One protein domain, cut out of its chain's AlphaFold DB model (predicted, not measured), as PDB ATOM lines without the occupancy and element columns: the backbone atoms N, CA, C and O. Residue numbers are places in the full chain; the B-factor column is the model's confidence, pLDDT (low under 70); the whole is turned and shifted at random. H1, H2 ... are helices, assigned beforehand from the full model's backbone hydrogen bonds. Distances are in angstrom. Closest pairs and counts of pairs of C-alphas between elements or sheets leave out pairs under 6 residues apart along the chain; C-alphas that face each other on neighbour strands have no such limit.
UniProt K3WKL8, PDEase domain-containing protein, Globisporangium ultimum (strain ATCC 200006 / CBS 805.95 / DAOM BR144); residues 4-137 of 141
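Overview. This is residues 4 to 137 of the 141 residues of the protein "PDEase domain-containing protein" of Globisporangium ultimum (strain ATCC 200006 / CBS 805.95 / DAOM BR144) (UniProt K3WKL8). The longest helix, H3, and H2 spread apart as a V from the place where residues 26 to 30 of H2 come near Phe 44 of H3, and H4 folds back on H3 over the gap between the two. H7 crosses H4 near residues 77 to 81, reaches H2 at one end, and at the other end runs out to a small head made by H5 and H6; short H1 packs on residues 69 to 73 of H4 at the opposite end of the domain, with H8 near H1. The printed part has 134 residues, with eight named helices, H1 to H8 in chain order, and no named strand: the class is all helix. It is compact, with a radius of gyration of the C-alphas of 16.1 A and spans of 46 by 32 by 26 A.

Along the chain. H3 is residues 44 to 60, 23.5 A long, beginning at C-alpha 44 (111.518, 155.391, 77.724). H2 is residues 15 to 30 and H7 residues 110 to 125, each 22.7 A; H4 is residues 69 to 81, 18.3 A. The short helices are H1, residues 7 to 11, H5, residues 91 to 96, H6, residues 101 to 105, and H8, residues 132 to 135. C-alpha 7 is at (123.014, 149.848, 61.396) and C-alpha 135 at (123.354, 154.387, 48.009).

Arrangement. H3 and H4 form a helical hairpin, touching at a shallow tilt of 30 degrees, opposite ways; their closest C-alphas, of Thr 51 and Ser 79, are 5.0 A apart. H3 only just touches H2, with 3 pairs of C-alphas within 8 A, Tyr 29 and Phe 44 closest at 5.6 A, at a steep tilt of 49 degrees. H7 is the hub, touching four helices. It touches H4 at a steep tilt of 58 degrees, the C-alphas of Gly 81 and Met 119 closest at 5.8 A. It touches H2 at a shallow tilt of 30 degrees, opposite ways, Phe 21 and Leu 122 closest at 7.3 A between C-alphas. It touches H6, closest C-alphas Tyr 105 and Ser 113, 5.8 A, and only just touches H5, with 3 pairs within 8 A, Asn 91 and Val 110 closest at 6.0 A. H1 touches H4, the C-alphas of Glu 10 and Ser 69 closest at 6.3 A. H8 touches no helix. H3 and H7 are apart. Every O i to N i+4 pair is within hydrogen-bond range in H1 to H7; H8 is too short for one.

Size, cuts and confidence. The C-alphas farthest apart, of Thr 97 and Val 137, are 47.8 A apart. The printed part has no cut. The link from H2 to H3, residues 31 to 43, is long. Mean pLDDT of the printed part is 89.2; residues 132 to 137 are under 70.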
ATOM      1  N   PHE A   4     124.856 144.325  65.876       70.56
ATOM      2  CA  PHE A   4     124.233 143.100  65.368       70.56
ATOM      3  C   PHE A   4     123.482 143.333  64.050       70.56
ATOM      4  O   PHE A   4     123.559 142.510  63.146       70.56
ATOM      5  N   LEU A   5     122.753 144.446  63.939       71.38
ATOM      6  CA  LEU A   5     122.016 144.817  62.728       71.38
ATOM      7  C   LEU A   5     122.878 145.581  61.712       71.38
ATOM      8  O   LEU A   5     122.356 145.963  60.670       71.38
ATOM      9  N   GLN A   6     124.158 145.820  62.019       74.81
ATOM     10  CA  GLN A   6     125.094 146.603  61.203       74.81
ATOM     11  C   GLN A   6     124.578 148.014  60.857       74.81
ATOM     12  O   GLN A   6     124.949 148.604  59.849       74.81
ATOM     13  N   ILE A   7     123.732 148.600  61.713       74.69
ATOM     14  CA  ILE A   7     123.014 149.848  61.396       74.69
ATOM     15  C   ILE A   7     123.969 151.026  61.171       74.69
ATOM     16  O   ILE A   7     123.727 151.845  60.292       74.69
ATOM     17  N   GLN A   8     125.060 151.117  61.934       76.75
ATOM     18  CA  GLN A   8     126.034 152.207  61.793       76.75
ATOM     19  C   GLN A   8     126.712 152.205  60.423       76.75
ATOM     20  O   GLN A   8     126.799 153.250  59.783       76.75
ATOM     21  N   SER A   9     127.157 151.033  59.959       76.25
ATOM     22  CA  SER A   9     127.775 150.891  58.638       76.25
ATOM     23  C   SER A   9     126.776 151.141  57.515       76.25
ATOM     24  O   SER A   9     127.120 151.811  56.548       76.25
ATOM     25  N   GLU A  10     125.537 150.672  57.665       75.88
ATOM     26  CA  GLU A  10     124.466 150.884  56.682       75.88
ATOM     27  C   GLU A  10     124.098 152.371  56.549       75.88
ATOM     28  O   GLU A  10     123.880 152.876  55.452       75.88
ATOM     29  N   LEU A  11     124.084 153.096  57.671       78.38
ATOM     30  CA  LEU A  11     123.790 154.528  57.715       78.38
ATOM     31  C   LEU A  11     125.004 155.425  57.458       78.38
ATOM     32  O   LEU A  11     124.840 156.632  57.280       78.38
ATOM     33  N   GLY A  12     126.220 154.880  57.460       83.25
ATOM     34  CA  GLY A  12     127.453 155.662  57.369       83.25
ATOM     35  C   GLY A  12     127.577 156.726  58.469       83.25
ATOM     36  O   GLY A  12     128.065 157.821  58.199       83.25
ATOM     37  N   ILE A  13     127.085 156.437  59.677       84.50
ATOM     38  CA  ILE A  13     127.139 157.350  60.831       84.50
ATOM     39  C   ILE A  13     128.062 156.798  61.915       84.50
ATOM     40  O   ILE A  13     128.218 155.584  62.065       84.50
ATOM     41  N   SER A  14     128.678 157.691  62.687       88.50
ATOM     42  CA  SER A  14     129.560 157.301  63.782       88.50
ATOM     43  C   SER A  14     128.770 156.809  64.999       88.50
ATOM     44  O   SER A  14     127.582 157.090  65.175       88.50
ATOM     45  N   ALA A  15     129.453 156.106  65.907       86.44
ATOM     46  CA  ALA A  15     128.865 155.746  67.195       86.44
ATOM     47  C   ALA A  15     128.458 156.981  68.021       86.44
ATOM     48  O   ALA A  15     127.473 156.919  68.754       86.44
ATOM     49  N   ALA A  16     129.182 158.098  67.879       90.25
ATOM     50  CA  ALA A  16     128.843 159.358  68.535       90.25
ATOM     51  C   ALA A  16     127.509 159.916  68.013       90.25
ATOM     52  O   ALA A  16     126.633 160.214  68.821       90.25
ATOM     53  N   ASP A  17     127.306 159.931  66.692       89.94
ATOM     54  CA  ASP A  17     126.048 160.381  66.074       89.94
ATOM     55  C   ASP A  17     124.859 159.533  66.554       89.94
ATOM     56  O   ASP A  17     123.806 160.057  66.923       89.94
ATOM     57  N   CYS A  18     125.036 158.206  66.632       88.19
ATOM     58  CA  CYS A  18     124.022 157.325  67.213       88.19
ATOM     59  C   CYS A  18     123.710 157.697  68.667       88.19
ATOM     60  O   CYS A  18     122.541 157.796  69.042       88.19
ATOM     61  N   LEU A  19     124.736 157.883  69.502       90.62
ATOM     62  CA  LEU A  19     124.558 158.202  70.919       90.62
ATOM     63  C   LEU A  19     123.836 159.539  71.115       90.62
ATOM     64  O   LEU A  19     122.927 159.615  71.943       90.62
ATOM     65  N   GLU A  20     124.184 160.566  70.343       94.69
ATOM     66  CA  GLU A  20     123.524 161.875  70.393       94.69
ATOM     67  C   GLU A  20     122.056 161.803  69.960       94.69
ATOM     68  O   GLU A  20     121.171 162.389  70.608       94.69
ATOM     69  N   PHE A  21     121.773 161.023  68.915       93.88
ATOM     70  CA  PHE A  21     120.414 160.748  68.472       93.88
ATOM     71  C   PHE A  21     119.596 160.058  69.574       93.88
ATOM     72  O   PHE A  21     118.541 160.566  69.965       93.88
ATOM     73  N   PHE A  22     120.097 158.966  70.165       93.31
ATOM     74  CA  PHE A  22     119.395 158.268  71.253       93.31
ATOM     75  C   PHE A  22     119.247 159.101  72.516       93.31
ATOM     76  O   PHE A  22     118.214 159.017  73.184       93.31
ATOM     77  N   ALA A  23     120.240 159.924  72.846       95.69
ATOM     78  CA  ALA A  23     120.140 160.858  73.957       95.69
ATOM     79  C   ALA A  23     118.992 161.854  73.733       95.69
ATOM     80  O   ALA A  23     118.232 162.144  74.663       95.69
ATOM     81  N   SER A  24     118.808 162.323  72.496       97.56
ATOM     82  CA  SER A  24     117.687 163.197  72.133       97.56
ATOM     83  C   SER A  24     116.343 162.470  72.191       97.56
ATOM     84  O   SER A  24     115.394 163.012  72.756       97.56
ATOM     85  N   VAL A  25     116.267 161.230  71.695       97.38
ATOM     86  CA  VAL A  25     115.056 160.393  71.798       97.38
ATOM     87  C   VAL A  25     114.670 160.188  73.261       97.38
ATOM     88  O   VAL A  25     113.546 160.495  73.653       97.38
ATOM     89  N   ARG A  26     115.617 159.753  74.101       97.06
ATOM     90  CA  ARG A  26     115.404 159.567  75.543       97.06
ATOM     91  C   ARG A  26     114.931 160.854  76.213       97.06
ATOM     92  O   ARG A  26     114.013 160.813  77.029       97.06
ATOM     93  N   SER A  27     115.524 161.991  75.855       97.06
ATOM     94  CA  SER A  27     115.114 163.300  76.376       97.06
ATOM     95  C   SER A  27     113.662 163.630  76.016       97.06
ATOM     96  O   SER A  27     112.934 164.138  76.866       97.06
ATOM     97  N   GLY A  28     113.198 163.251  74.821       96.44
ATOM     98  CA  GLY A  28     111.801 163.410  74.399       96.44
ATOM     99  C   GLY A  28     110.783 162.626  75.242       96.44
ATOM    100  O   GLY A  28     109.641 163.051  75.369       96.44
ATOM    101  N   TYR A  29     111.179 161.521  75.884       96.56
ATOM    102  CA  TYR A  29     110.323 160.797  76.843       96.56
ATOM    103  C   TYR A  29     110.332 161.402  78.256       96.56
ATOM    104  O   TYR A  29     109.447 161.119  79.073       96.56
ATOM    105  N   ILE A  30     111.339 162.215  78.572       92.12
ATOM    106  CA  ILE A  30     111.502 162.861  79.881       92.12
ATOM    107  C   ILE A  30     110.826 164.234  79.887       92.12
ATOM    108  O   ILE A  30     110.262 164.619  80.910       92.12
ATOM    109  N   GLN A  31     110.839 164.939  78.755       89.12
ATOM    110  CA  GLN A  31     110.294 166.287  78.619       89.12
ATOM    111  C   GLN A  31     108.820 166.378  79.049       89.12
ATOM    112  O   GLN A  31     108.025 165.460  78.832       89.12
ATOM    113  N   ASP A  32     108.449 167.486  79.689       84.31
ATOM    114  CA  ASP A  32     107.052 167.763  80.025       84.31
ATOM    115  C   ASP A  32     106.227 167.927  78.740       84.31
ATOM    116  O   ASP A  32     106.632 168.625  77.811       84.31
ATOM    117  N   SER A  33     105.072 167.268  78.689       82.50
ATOM    118  CA  SER A  33     104.131 167.374  77.572       82.50
ATOM    119  C   SER A  33     103.271 168.638  77.642       82.50
ATOM    120  O   SER A  33     102.545 168.934  76.696       82.50
ATOM    121  N   GLY A  34     103.305 169.360  78.767       84.50
ATOM    122  CA  GLY A  34     102.462 170.526  79.031       84.50
ATOM    123  C   GLY A  34     101.064 170.183  79.553       84.50
ATOM    124  O   GLY A  34     100.338 171.086  79.951       84.50
ATOM    125  N   LEU A  35     100.686 168.896  79.603       85.44
ATOM    126  CA  LEU A  35      99.439 168.445  80.241       85.44
ATOM    127  C   LEU A  35      99.641 168.004  81.705       85.44
ATOM    128  O   LEU A  35      98.675 167.632  82.362       85.44
ATOM    129  N   HIS A  36     100.876 168.038  82.221       83.94
ATOM    130  CA  HIS A  36     101.245 167.732  83.614       83.94
ATOM    131  C   HIS A  36     100.713 166.394  84.182       83.94
ATOM    132  O   HIS A  36     100.624 166.219  85.398       83.94
ATOM    133  N   PHE A  37     100.403 165.411  83.329       89.75
ATOM    134  CA  PHE A  37     100.105 164.044  83.760       89.75
ATOM    135  C   PHE A  37     101.381 163.209  83.866       89.75
ATOM    136  O   PHE A  37     102.298 163.299  83.047       89.75
ATOM    137  N   LYS A  38     101.423 162.329  84.868       87.62
ATOM    138  CA  LYS A  38     102.552 161.423  85.072       87.62
ATOM    139  C   LYS A  38     102.507 160.252  84.085       87.62
ATOM    140  O   LYS A  38     101.548 159.483  84.053       87.62
ATOM    141  N   ARG A  39     103.596 160.049  83.339       91.88
ATOM    142  CA  ARG A  39     103.812 158.870  82.483       91.88
ATOM    143  C   ARG A  39     104.272 157.665  83.303       91.88
ATOM    144  O   ARG A  39     105.468 157.437  83.473       91.88
ATOM    145  N   HIS A  40     103.331 156.880  83.813       91.56
ATOM    146  CA  HIS A  40     103.674 155.636  84.511       91.56
ATOM    147  C   HIS A  40     104.148 154.531  83.558       91.56
ATOM    148  O   HIS A  40     105.091 153.824  83.897       91.56
ATOM    149  N   TYR A  41     103.530 154.419  82.377       95.94
ATOM    150  CA  TYR A  41     103.785 153.337  81.423       95.94
ATOM    151  C   TYR A  41     104.481 153.808  80.139       95.94
ATOM    152  O   TYR A  41     105.600 153.380  79.890       95.94
ATOM    153  N   HIS A  42     103.878 154.739  79.381       96.62
ATOM    154  CA  HIS A  42     104.419 155.279  78.118       96.62
ATOM    155  C   HIS A  42     105.654 156.170  78.345       96.62
ATOM    156  O   HIS A  42     105.606 157.391  78.223       96.62
ATOM    157  N   ASN A  43     106.749 155.562  78.784       95.69
ATOM    158  CA  ASN A  43     108.029 156.172  79.109       95.69
ATOM    159  C   ASN A  43     109.153 155.470  78.325       95.69
ATOM    160  O   ASN A  43     108.915 154.519  77.583       95.69
ATOM    161  N   PHE A  44     110.394 155.930  78.492       96.88
ATOM    162  CA  PHE A  44     111.518 155.391  77.724       96.88
ATOM    163  C   PHE A  44     111.773 153.893  77.967       96.88
ATOM    164  O   PHE A  44     112.256 153.211  77.071       96.88
ATOM    165  N   SER A  45     111.439 153.361  79.148       97.00
ATOM    166  CA  SER A  45     111.586 151.927  79.421       97.00
ATOM    167  C   SER A  45     110.610 151.091  78.593       97.00
ATOM    168  O   SER A  45     111.015 150.063  78.066       97.00
ATOM    169  N   HIS A  46     109.363 151.547  78.427       97.88
ATOM    170  CA  HIS A  46     108.394 150.913  77.518       97.88
ATOM    171  C   HIS A  46     108.876 150.964  76.064       97.88
ATOM    172  O   HIS A  46     108.868 149.952  75.371       97.88
ATOM    173  N   ALA A  47     109.401 152.108  75.619       97.75
ATOM    174  CA  ALA A  47     109.978 152.218  74.281       97.75
ATOM    175  C   ALA A  47     111.136 151.227  74.059       97.75
ATOM    176  O   ALA A  47     111.183 150.548  73.035       97.75
ATOM    177  N   LEU A  48     112.039 151.098  75.037       95.94
ATOM    178  CA  LEU A  48     113.131 150.123  74.990       95.94
ATOM    179  C   LEU A  48     112.632 148.674  74.976       95.94
ATOM    180  O   LEU A  48     113.208 147.862  74.254       95.94
ATOM    181  N   ASP A  49     111.592 148.352  75.744       97.38
ATOM    182  CA  ASP A  49     110.986 147.017  75.773       97.38
ATOM    183  C   ASP A  49     110.407 146.631  74.405       97.38
ATOM    184  O   ASP A  49     110.719 145.565  73.868       97.38
ATOM    185  N   VAL A  50     109.660 147.540  73.772       97.12
ATOM    186  CA  VAL A  50     109.125 147.347  72.414       97.12
ATOM    187  C   VAL A  50     110.252 147.196  71.390       97.12
ATOM    188  O   VAL A  50     110.247 146.251  70.596       97.12
ATOM    189  N   THR A  51     111.251 148.083  71.419       94.50
ATOM    190  CA  THR A  51     112.418 148.004  70.528       94.50
ATOM    191  C   THR A  51     113.168 146.685  70.697       94.50
ATOM    192  O   THR A  51     113.538 146.054  69.705       94.50
ATOM    193  N   GLN A  52     113.367 146.230  71.935       93.00
ATOM    194  CA  GLN A  52     114.060 144.975  72.193       93.00
ATOM    195  C   GLN A  52     113.232 143.754  71.810       93.00
ATOM    196  O   GLN A  52     113.779 142.792  71.270       93.00
ATOM    197  N   THR A  53     111.923 143.789  72.031       93.25
ATOM    198  CA  THR A  53     111.017 142.727  71.593       93.25
ATOM    199  C   THR A  53     111.045 142.586  70.075       93.25
ATOM    200  O   THR A  53     111.174 141.470  69.571       93.25
ATOM    201  N   LEU A  54     111.021 143.695  69.328       91.19
ATOM    202  CA  LEU A  54     111.166 143.671  67.869       91.19
ATOM    203  C   LEU A  54     112.525 143.113  67.451       91.19
ATOM    204  O   LEU A  54     112.583 142.184  66.647       91.19
ATOM    205  N   PHE A  55     113.617 143.606  68.034       87.69
ATOM    206  CA  PHE A  55     114.950 143.080  67.742       87.69
ATOM    207  C   PHE A  55     115.053 141.574  67.997       87.69
ATOM    208  O   PHE A  55     115.574 140.848  67.154       87.69
ATOM    209  N   ALA A  56     114.536 141.094  69.129       88.44
ATOM    210  CA  ALA A  56     114.541 139.677  69.457       88.44
ATOM    211  C   ALA A  56     113.659 138.866  68.497       88.44
ATOM    212  O   ALA A  56     114.062 137.790  68.061       88.44
ATOM    213  N   THR A  57     112.497 139.406  68.118       87.62
ATOM    214  CA  THR A  57     111.578 138.778  67.160       87.62
ATOM    215  C   THR A  57     112.277 138.538  65.825       87.62
ATOM    216  O   THR A  57     112.403 137.398  65.390       87.62
ATOM    217  N   PHE A  58     112.822 139.591  65.216       82.75
ATOM    218  CA  PHE A  58     113.488 139.476  63.917       82.75
ATOM    219  C   PHE A  58     114.823 138.724  64.006       82.75
ATOM    220  O   PHE A  58     115.177 137.973  63.094       82.75
ATOM    221  N   GLY A  59     115.580 138.936  65.086       77.25
ATOM    222  CA  GLY A  59     116.926 138.394  65.263       77.25
ATOM    223  C   GLY A  59     116.957 136.906  65.605       77.25
ATOM    224  O   GLY A  59     117.778 136.182  65.048       77.25
ATOM    225  N   PHE A  60     116.070 136.436  66.489       75.75
ATOM    226  CA  PHE A  60     116.074 135.043  66.958       75.75
ATOM    227  C   PHE A  60     115.062 134.154  66.244       75.75
ATOM    228  O   PHE A  60     115.346 132.978  66.027       75.75
ATOM    229  N   PHE A  61     113.904 134.691  65.857       77.50
ATOM    230  CA  PHE A  61     112.859 133.908  65.189       77.50
ATOM    231  C   PHE A  61     112.906 134.036  63.660       77.50
ATOM    232  O   PHE A  61     112.097 133.431  62.960       77.50
ATOM    233  N   GLY A  62     113.899 134.764  63.141       76.00
ATOM    234  CA  GLY A  62     114.103 134.993  61.718       76.00
ATOM    235  C   GLY A  62     113.351 136.221  61.203       76.00
ATOM    236  O   GLY A  62     112.423 136.729  61.822       76.00
ATOM    237  N   GLY A  63     113.784 136.719  60.043       81.62
ATOM    238  CA  GLY A  63     113.163 137.862  59.369       81.62
ATOM    239  C   GLY A  63     114.089 139.055  59.147       81.62
ATOM    240  O   GLY A  63     113.810 139.843  58.254       81.62
ATOM    241  N   VAL A  64     115.226 139.169  59.854       81.00
ATOM    242  CA  VAL A  64     116.219 140.241  59.581       81.00
ATOM    243  C   VAL A  64     116.650 140.254  58.108       81.00
ATOM    244  O   VAL A  64     116.807 141.318  57.522       81.00
ATOM    245  N   GLN A  65     116.796 139.077  57.502       82.38
ATOM    246  CA  GLN A  65     117.218 138.894  56.109       82.38
ATOM    247  C   GLN A  65     116.104 139.196  55.095       82.38
ATOM    248  O   GLN A  65     116.386 139.301  53.907       82.38
ATOM    249  N   LEU A  66     114.856 139.344  55.554       86.12
ATOM    250  CA  LEU A  66     113.738 139.801  54.725       86.12
ATOM    251  C   LEU A  66     113.670 141.329  54.645       86.12
ATOM    252  O   LEU A  66     112.935 141.852  53.817       86.12
ATOM    253  N   LEU A  67     114.407 142.031  55.510       85.44
ATOM    254  CA  LEU A  67     114.426 143.484  55.573       85.44
ATOM    255  C   LEU A  67     115.652 144.022  54.832       85.44
ATOM    256  O   LEU A  67     116.786 143.591  55.065       85.44
ATOM    257  N   SER A  68     115.431 145.027  53.994       84.81
ATOM    258  CA  SER A  68     116.484 145.903  53.492       84.81
ATOM    259  C   SER A  68     117.140 146.681  54.637       84.81
ATOM    260  O   SER A  68     116.600 146.816  55.739       84.81
ATOM    261  N   SER A  69     118.318 147.236  54.376       78.94
ATOM    262  CA  SER A  69     119.035 148.089  55.328       78.94
ATOM    263  C   SER A  69     118.189 149.273  55.794       78.94
ATOM    264  O   SER A  69     118.116 149.555  56.990       78.94
ATOM    265  N   LEU A  70     117.468 149.905  54.860       81.75
ATOM    266  CA  LEU A  70     116.543 150.993  55.160       81.75
ATOM    267  C   LEU A  70     115.408 150.530  56.081       81.75
ATOM    268  O   LEU A  70     115.113 151.203  57.065       81.75
ATOM    269  N   GLU A  71     114.792 149.380  55.809       87.00
ATOM    270  CA  GLU A  71     113.698 148.861  56.638       87.00
ATOM    271  C   GLU A  71     114.161 148.521  58.056       87.00
ATOM    272  O   GLU A  71     113.440 148.810  59.007       87.00
ATOM    273  N   LYS A  72     115.380 147.991  58.235       85.25
ATOM    274  CA  LYS A  72     115.957 147.753  59.574       85.25
ATOM    275  C   LYS A  72     116.103 149.053  60.360       85.25
ATOM    276  O   LYS A  72     115.761 149.101  61.543       85.25
ATOM    277  N   VAL A  73     116.588 150.109  59.705       83.38
ATOM    278  CA  VAL A  73     116.727 151.440  60.312       83.38
ATOM    279  C   VAL A  73     115.363 152.008  60.672       83.38
ATOM    280  O   VAL A  73     115.158 152.418  61.812       83.38
ATOM    281  N   VAL A  74     114.429 152.029  59.719       87.75
ATOM    282  CA  VAL A  74     113.084 152.582  59.918       87.75
ATOM    283  C   VAL A  74     112.365 151.835  61.033       87.75
ATOM    284  O   VAL A  74     111.787 152.479  61.903       87.75
ATOM    285  N   LEU A  75     112.455 150.504  61.072       89.56
ATOM    286  CA  LEU A  75     111.856 149.686  62.123       89.56
ATOM    287  C   LEU A  75     112.410 150.048  63.503       89.56
ATOM    288  O   LEU A  75     111.652 150.223  64.458       89.56
ATOM    289  N   LEU A  76     113.728 150.203  63.610       88.75
ATOM    290  CA  LEU A  76     114.368 150.596  64.855       88.75
ATOM    291  C   LEU A  76     113.939 152.007  65.291       88.75
ATOM    292  O   LEU A  76     113.489 152.183  66.423       88.75
ATOM    293  N   VAL A  77     114.052 152.991  64.396       91.75
ATOM    294  CA  VAL A  77     113.686 154.397  64.640       91.75
ATOM    295  C   VAL A  77     112.213 154.520  65.027       91.75
ATOM    296  O   VAL A  77     111.891 155.212  65.991       91.75
ATOM    297  N   ALA A  78     111.327 153.809  64.327       94.75
ATOM    298  CA  ALA A  78     109.906 153.765  64.641       94.75
ATOM    299  C   ALA A  78     109.667 153.139  66.018       94.75
ATOM    300  O   ALA A  78     108.975 153.734  66.834       94.75
ATOM    301  N   SER A  79     110.279 151.988  66.317       95.81
ATOM    302  CA  SER A  79     110.056 151.290  67.591       95.81
ATOM    303  C   SER A  79     110.460 152.118  68.812       95.81
ATOM    304  O   SER A  79     109.688 152.228  69.763       95.81
ATOM    305  N   ILE A  80     111.632 152.760  68.775       96.69
ATOM    306  CA  ILE A  80     112.131 153.539  69.914       96.69
ATOM    307  C   ILE A  80     111.402 154.883  70.041       96.69
ATOM    308  O   ILE A  80     111.311 155.451  71.129       96.69
ATOM    309  N   GLY A  81     110.873 155.401  68.931       97.75
ATOM    310  CA  GLY A  81     110.169 156.677  68.858       97.75
ATOM    311  C   GLY A  81     108.649 156.593  68.982       97.75
ATOM    312  O   GLY A  81     108.021 157.644  69.047       97.75
ATOM    313  N   HIS A  82     108.051 155.397  69.006       98.25
ATOM    314  CA  HIS A  82     106.608 155.244  68.767       98.25
ATOM    315  C   HIS A  82     105.707 155.976  69.772       98.25
ATOM    316  O   HIS A  82     104.620 156.381  69.385       98.25
ATOM    317  N   ASP A  83     106.179 156.188  71.005       98.31
ATOM    318  CA  ASP A  83     105.472 156.892  72.085       98.31
ATOM    319  C   ASP A  83     106.217 158.161  72.553       98.31
ATOM    320  O   ASP A  83     106.023 158.663  73.668       98.31
ATOM    321  N   ILE A  84     107.124 158.708  71.738       97.88
ATOM    322  CA  ILE A  84     107.931 159.867  72.141       97.88
ATOM    323  C   ILE A  84     107.043 161.083  72.454       97.88
ATOM    324  O   ILE A  84     106.091 161.377  71.736       97.88
ATOM    325  N   ALA A  85     107.352 161.820  73.525       96.12
ATOM    326  CA  ALA A  85     106.557 162.954  74.013       96.12
ATOM    327  C   ALA A  85     105.120 162.613  74.473       96.12
ATOM    328  O   ALA A  85     104.289 163.513  74.612       96.12
ATOM    329  N   HIS A  86     104.806 161.342  74.765       97.06
ATOM    330  CA  HIS A  86     103.467 160.953  75.217       97.06
ATOM    331  C   HIS A  86     102.988 161.765  76.440       97.06
ATOM    332  O   HIS A  86     103.684 161.876  77.456       97.06
ATOM    333  N   PRO A  87     101.758 162.311  76.421       96.31
ATOM    334  CA  PRO A  87     101.288 163.198  77.479       96.31
ATOM    335  C   PRO A  87     100.714 162.488  78.710       96.31
ATOM    336  O   PRO A  87     100.097 163.142  79.536       96.31
ATOM    337  N   GLY A  88     100.865 161.166  78.840       95.56
ATOM    338  CA  GLY A  88     100.219 160.375  79.899       95.56
ATOM    339  C   GLY A  88      98.686 160.238  79.815       95.56
ATOM    340  O   GLY A  88      98.090 159.727  80.758       95.56
ATOM    341  N   VAL A  89      98.045 160.654  78.718       96.06
ATOM    342  CA  VAL A  89      96.583 160.576  78.504       96.06
ATOM    343  C   VAL A  89      96.251 159.949  77.151       96.06
ATOM    344  O   VAL A  89      97.120 159.863  76.294       96.06
ATOM    345  N   THR A  90      95.009 159.513  76.949       97.50
ATOM    346  CA  THR A  90      94.582 158.820  75.721       97.50
ATOM    347  C   THR A  90      94.205 159.785  74.592       97.50
ATOM    348  O   THR A  90      93.886 160.951  74.831       97.50
ATOM    349  N   ASN A  91      94.135 159.273  73.357       98.06
ATOM    350  CA  ASN A  91      93.556 159.990  72.212       98.06
ATOM    351  C   ASN A  91      92.155 160.548  72.522       98.06
ATOM    352  O   ASN A  91      91.872 161.709  72.229       98.06
ATOM    353  N   GLN A  92      91.301 159.753  73.178       98.19
ATOM    354  CA  GLN A  92      89.956 160.179  73.567       98.19
ATOM    355  C   GLN A  92      89.996 161.416  74.474       98.19
ATOM    356  O   GLN A  92      89.260 162.371  74.241       98.19
ATOM    357  N   TYR A  93      90.887 161.441  75.470       97.25
ATOM    358  CA  TYR A  93      91.044 162.602  76.346       97.25
ATOM    359  C   TYR A  93      91.435 163.858  75.556       97.25
ATOM    360  O   TYR A  93      90.826 164.913  75.731       97.25
ATOM    361  N   ILE A  94      92.416 163.748  74.658       97.44
ATOM    362  CA  ILE A  94      92.885 164.854  73.806       97.44
ATOM    363  C   ILE A  94      91.742 165.421  72.949       97.44
ATOM    364  O   ILE A  94      91.597 166.640  72.825       97.44
ATOM    365  N   VAL A  95      90.909 164.541  72.390       97.50
ATOM    366  CA  VAL A  95      89.772 164.901  71.536       97.50
ATOM    367  C   VAL A  95      88.645 165.575  72.324       97.50
ATOM    368  O   VAL A  95      88.146 166.617  71.889       97.50
ATOM    369  N   GLU A  96      88.261 165.015  73.471       97.81
ATOM    370  CA  GLU A  96      87.150 165.517  74.297       97.81
ATOM    371  C   GLU A  96      87.493 166.827  75.010       97.81
ATOM    372  O   GLU A  96      86.661 167.727  75.118       97.81
ATOM    373  N   THR A  97      88.750 166.990  75.430       96.12
ATOM    374  CA  THR A  97      89.231 168.244  76.035       96.12
ATOM    375  C   THR A  97      89.518 169.342  75.014       96.12
ATOM    376  O   THR A  97      89.880 170.451  75.402       96.12
ATOM    377  N   LYS A  98      89.342 169.064  73.712       95.56
ATOM    378  CA  LYS A  98      89.641 169.991  72.607       95.56
ATOM    379  C   LYS A  98      91.072 170.534  72.686       95.56
ATOM    380  O   LYS A  98      91.321 171.705  72.402       95.56
ATOM    381  N   HIS A  99      92.012 169.681  73.085       95.31
ATOM    382  CA  HIS A  99      93.407 170.066  73.235       95.31
ATOM    383  C   HIS A  99      93.989 170.544  71.883       95.31
ATOM    384  O   HIS A  99      93.642 169.964  70.844       95.31
ATOM    385  N   PRO A 100      94.907 171.537  71.856       94.81
ATOM    386  CA  PRO A 100      95.495 172.078  70.621       94.81
ATOM    387  C   PRO A 100      96.142 171.047  69.691       94.81
ATOM    388  O   PRO A 100      96.211 171.267  68.485       94.81
ATOM    389  N   TYR A 101      96.551 169.888  70.217       95.00
ATOM    390  CA  TYR A 101      97.025 168.765  69.397       95.00
ATOM    391  C   TYR A 101      96.021 168.363  68.315       95.00
ATOM    392  O   TYR A 101      96.434 167.970  67.231       95.00
ATOM    393  N   THR A 102      94.719 168.521  68.564       96.19
ATOM    394  CA  THR A 102      93.696 168.182  67.568       96.19
ATOM    395  C   THR A 102      93.706 169.093  66.341       96.19
ATOM    396  O   THR A 102      93.285 168.680  65.263       96.19
ATOM    397  N   VAL A 103      94.222 170.319  66.480       96.62
ATOM    398  CA  VAL A 103      94.404 171.270  65.374       96.62
ATOM    399  C   VAL A 103      95.626 170.891  64.541       96.62
ATOM    400  O   VAL A 103      95.578 170.948  63.318       96.62
ATOM    401  N   SER A 104      96.715 170.486  65.197       95.31
ATOM    402  CA  SER A 104      97.980 170.157  64.530       95.31
ATOM    403  C   SER A 104      98.004 168.757  63.914       95.31
ATOM    404  O   SER A 104      98.634 168.567  62.879       95.31
ATOM    405  N   TYR A 105      97.340 167.787  64.544       96.75
ATOM    406  CA  TYR A 105      97.464 166.360  64.223       96.75
ATOM    407  C   TYR A 105      96.128 165.694  63.867       96.75
ATOM    408  O   TYR A 105      96.066 164.486  63.667       96.75
ATOM    409  N   GLY A 106      95.045 166.469  63.770       95.44
ATOM    410  CA  GLY A 106      93.713 165.952  63.476       95.44
ATOM    411  C   GLY A 106      93.048 165.274  64.678       95.44
ATOM    412  O   GLY A 106      93.422 165.482  65.826       95.44
ATOM    413  N   ARG A 107      91.992 164.494  64.422       96.69
ATOM    414  CA  ARG A 107      91.152 163.869  65.470       96.69
ATOM    415  C   ARG A 107      91.224 162.341  65.501       96.69
ATOM    416  O   ARG A 107      90.709 161.733  66.432       96.69
ATOM    417  N   THR A 108      91.864 161.739  64.505       96.38
ATOM    418  CA  THR A 108      92.088 160.295  64.400       96.38
ATOM    419  C   THR A 108      93.567 160.038  64.617       96.38
ATOM    420  O   THR A 108      94.382 160.693  63.975       96.38
ATOM    421  N   SER A 109      93.904 159.110  65.515       97.44
ATOM    422  CA  SER A 109      95.293 158.764  65.845       97.44
ATOM    423  C   SER A 109      96.161 159.997  66.160       97.44
ATOM    424  O   SER A 109      97.226 160.208  65.575       97.44
ATOM    425  N   VAL A 110      95.637 160.878  67.025       97.94
ATOM    426  CA  VAL A 110      96.208 162.206  67.313       97.94
ATOM    427  C   VAL A 110      97.596 162.080  67.938       97.94
ATOM    428  O   VAL A 110      98.527 162.776  67.535       97.94
ATOM    429  N   LEU A 111      97.738 161.182  68.913       97.94
ATOM    430  CA  LEU A 111      98.991 160.914  69.608       97.94
ATOM    431  C   LEU A 111     100.003 160.249  68.683       97.94
ATOM    432  O   LEU A 111     101.126 160.722  68.592       97.94
ATOM    433  N   GLU A 112      99.596 159.243  67.916       98.50
ATOM    434  CA  GLU A 112     100.468 158.533  66.978       98.50
ATOM    435  C   GLU A 112     101.004 159.483  65.899       98.50
ATOM    436  O   GLU A 112     102.192 159.464  65.575       98.50
ATOM    437  N   SER A 113     100.156 160.388  65.402       98.12
ATOM    438  CA  SER A 113     100.561 161.440  64.462       98.12
ATOM    439  C   SER A 113     101.540 162.435  65.100       98.12
ATOM    440  O   SER A 113     102.507 162.858  64.463       98.12
ATOM    441  N   MET A 114     101.338 162.785  66.375       97.38
ATOM    442  CA  MET A 114     102.264 163.625  67.140       97.38
ATOM    443  C   MET A 114     103.610 162.922  67.390       97.38
ATOM    444  O   MET A 114     104.658 163.552  67.208       97.38
ATOM    445  N   HIS A 115     103.609 161.641  67.774       97.88
ATOM    446  CA  HIS A 115     104.812 160.827  67.981       97.88
ATOM    447  C   HIS A 115     105.631 160.759  66.695       97.88
ATOM    448  O   HIS A 115     106.810 161.113  66.700       97.88
ATOM    449  N   ALA A 116     104.985 160.420  65.574       97.88
ATOM    450  CA  ALA A 116     105.620 160.367  64.261       97.88
ATOM    451  C   ALA A 116     106.236 161.719  63.873       97.88
ATOM    452  O   ALA A 116     107.415 161.779  63.534       97.88
ATOM    453  N   ALA A 117     105.490 162.822  63.999       97.25
ATOM    454  CA  ALA A 117     106.003 164.155  63.682       97.25
ATOM    455  C   ALA A 117     107.180 164.570  64.582       97.25
ATOM    456  O   ALA A 117     108.127 165.210  64.122       97.25
ATOM    457  N   THR A 118     107.133 164.217  65.866       96.88
ATOM    458  CA  THR A 118     108.224 164.484  66.814       96.88
ATOM    459  C   THR A 118     109.461 163.671  66.456       96.88
ATOM    460  O   THR A 118     110.571 164.207  66.448       96.88
ATOM    461  N   MET A 119     109.273 162.402  66.103       97.06
ATOM    462  CA  MET A 119     110.359 161.518  65.718       97.06
ATOM    463  C   MET A 119     111.016 161.964  64.410       97.06
ATOM    464  O   MET A 119     112.241 162.068  64.363       97.06
ATOM    465  N   SER A 120     110.233 162.338  63.392       95.69
ATOM    466  CA  SER A 120     110.751 162.875  62.125       95.69
ATOM    467  C   SER A 120     111.640 164.100  62.333       95.69
ATOM    468  O   SER A 120     112.726 164.168  61.768       95.69
ATOM    469  N   LYS A 121     111.260 165.022  63.231       96.75
ATOM    470  CA  LYS A 121     112.104 166.181  63.572       96.75
ATOM    471  C   LYS A 121     113.449 165.782  64.176       96.75
ATOM    472  O   LYS A 121     114.447 166.450  63.924       96.75
ATOM    473  N   LEU A 122     113.497 164.726  64.993       96.62
ATOM    474  CA  LEU A 122     114.763 164.230  65.541       96.62
ATOM    475  C   LEU A 122     115.613 163.547  64.469       96.62
ATOM    476  O   LEU A 122     116.823 163.747  64.450       96.62
ATOM    477  N   VAL A 123     114.991 162.782  63.572       93.81
ATOM    478  CA  VAL A 123     115.669 162.159  62.426       93.81
ATOM    479  C   VAL A 123     116.319 163.225  61.540       93.81
ATOM    480  O   VAL A 123     117.500 163.103  61.217       93.81
ATOM    481  N   GLU A 124     115.581 164.287  61.207       93.62
ATOM    482  CA  GLU A 124     116.080 165.435  60.440       93.62
ATOM    483  C   GLU A 124     117.188 166.178  61.190       93.62
ATOM    484  O   GLU A 124     118.258 166.408  60.639       93.62
ATOM    485  N   LYS A 125     116.979 166.502  62.472       95.25
ATOM    486  CA  LYS A 125     117.963 167.224  63.296       95.25
ATOM    487  C   LYS A 125     119.325 166.524  63.339       95.25
ATOM    488  O   LYS A 125     120.350 167.197  63.333       95.25
ATOM    489  N   HIS A 126     119.321 165.198  63.452       92.75
ATOM    490  CA  HIS A 126     120.532 164.385  63.582       92.75
ATOM    491  C   HIS A 126     121.062 163.867  62.243       92.75
ATOM    492  O   HIS A 126     122.076 163.181  62.223       92.75
ATOM    493  N   ASN A 127     120.385 164.171  61.129       89.44
ATOM    494  CA  ASN A 127     120.767 163.745  59.780       89.44
ATOM    495  C   ASN A 127     121.064 162.237  59.654       89.44
ATOM    496  O   ASN A 127     121.859 161.821  58.814       89.44
ATOM    497  N   ILE A 128     120.406 161.384  60.450       85.88
ATOM    498  CA  ILE A 128     120.760 159.954  60.530       85.88
ATOM    499  C   ILE A 128     120.491 159.182  59.230       85.88
ATOM    500  O   ILE A 128     120.981 158.070  59.076       85.88
ATOM    501  N   LEU A 129     119.707 159.749  58.302       84.12
ATOM    502  CA  LEU A 129     119.384 159.143  57.005       84.12
ATOM    503  C   LEU A 129     120.197 159.721  55.833       84.12
ATOM    504  O   LEU A 129     119.971 159.326  54.690       84.12
ATOM    505  N   GLN A 130     121.136 160.641  56.083       79.12
ATOM    506  CA  GLN A 130     121.825 161.409  55.033       79.12
ATOM    507  C   GLN A 130     122.513 160.540  53.965       79.12
ATOM    508  O   GLN A 130     122.480 160.872  52.781       79.12
ATOM    509  N   ASN A 131     123.082 159.396  54.356       73.75
ATOM    510  CA  ASN A 131     123.844 158.540  53.444       73.75
ATOM    511  C   ASN A 131     122.993 157.472  52.742       73.75
ATOM    512  O   ASN A 131     123.448 156.878  51.766       73.75
ATOM    513  N   LEU A 132     121.746 157.253  53.176       68.00
ATOM    514  CA  LEU A 132     120.842 156.288  52.538       68.00
ATOM    515  C   LEU A 132     120.394 156.757  51.146       68.00
ATOM    516  O   LEU A 132     120.185 155.941  50.251       68.00
ATOM    517  N   ALA A 133     120.288 158.073  50.932       55.38
ATOM    518  CA  ALA A 133     119.957 158.637  49.624       55.38
ATOM    519  C   ALA A 133     121.073 158.410  48.588       55.38
ATOM    520  O   ALA A 133     120.785 158.217  47.411       55.38
ATOM    521  N   LEU A 134     122.338 158.379  49.020       50.00
ATOM    522  CA  LEU A 134     123.501 158.240  48.137       50.00
ATOM    523  C   LEU A 134     123.711 156.799  47.648       50.00
ATOM    524  O   LEU A 134     124.244 156.598  46.560       50.00
ATOM    525  N   GLN A 135     123.246 155.798  48.400       51.88
ATOM    526  CA  GLN A 135     123.354 154.387  48.009       51.88
ATOM    527  C   GLN A 135     122.329 153.976  46.934       51.88
ATOM    528  O   GLN A 135     122.593 153.065  46.153       51.88
ATOM    529  N   ASN A 136     121.199 154.684  46.819       47.31
ATOM    530  CA  ASN A 136     120.164 154.397  45.813       47.31
ATOM    531  C   ASN A 136     120.441 155.012  44.429       47.31
ATOM    532  O   ASN A 136     119.778 154.654  43.459       47.31
ATOM    533  N   VAL A 137     121.423 155.913  44.309       45.88
ATOM    534  CA  VAL A 137     121.782 156.574  43.035       45.88
ATOM    535  C   VAL A 137     122.819 155.757  42.236       45.88
ATOM    536  O   VAL A 137     123.074 156.046  41.072       45.88
TER     537      VAL A 137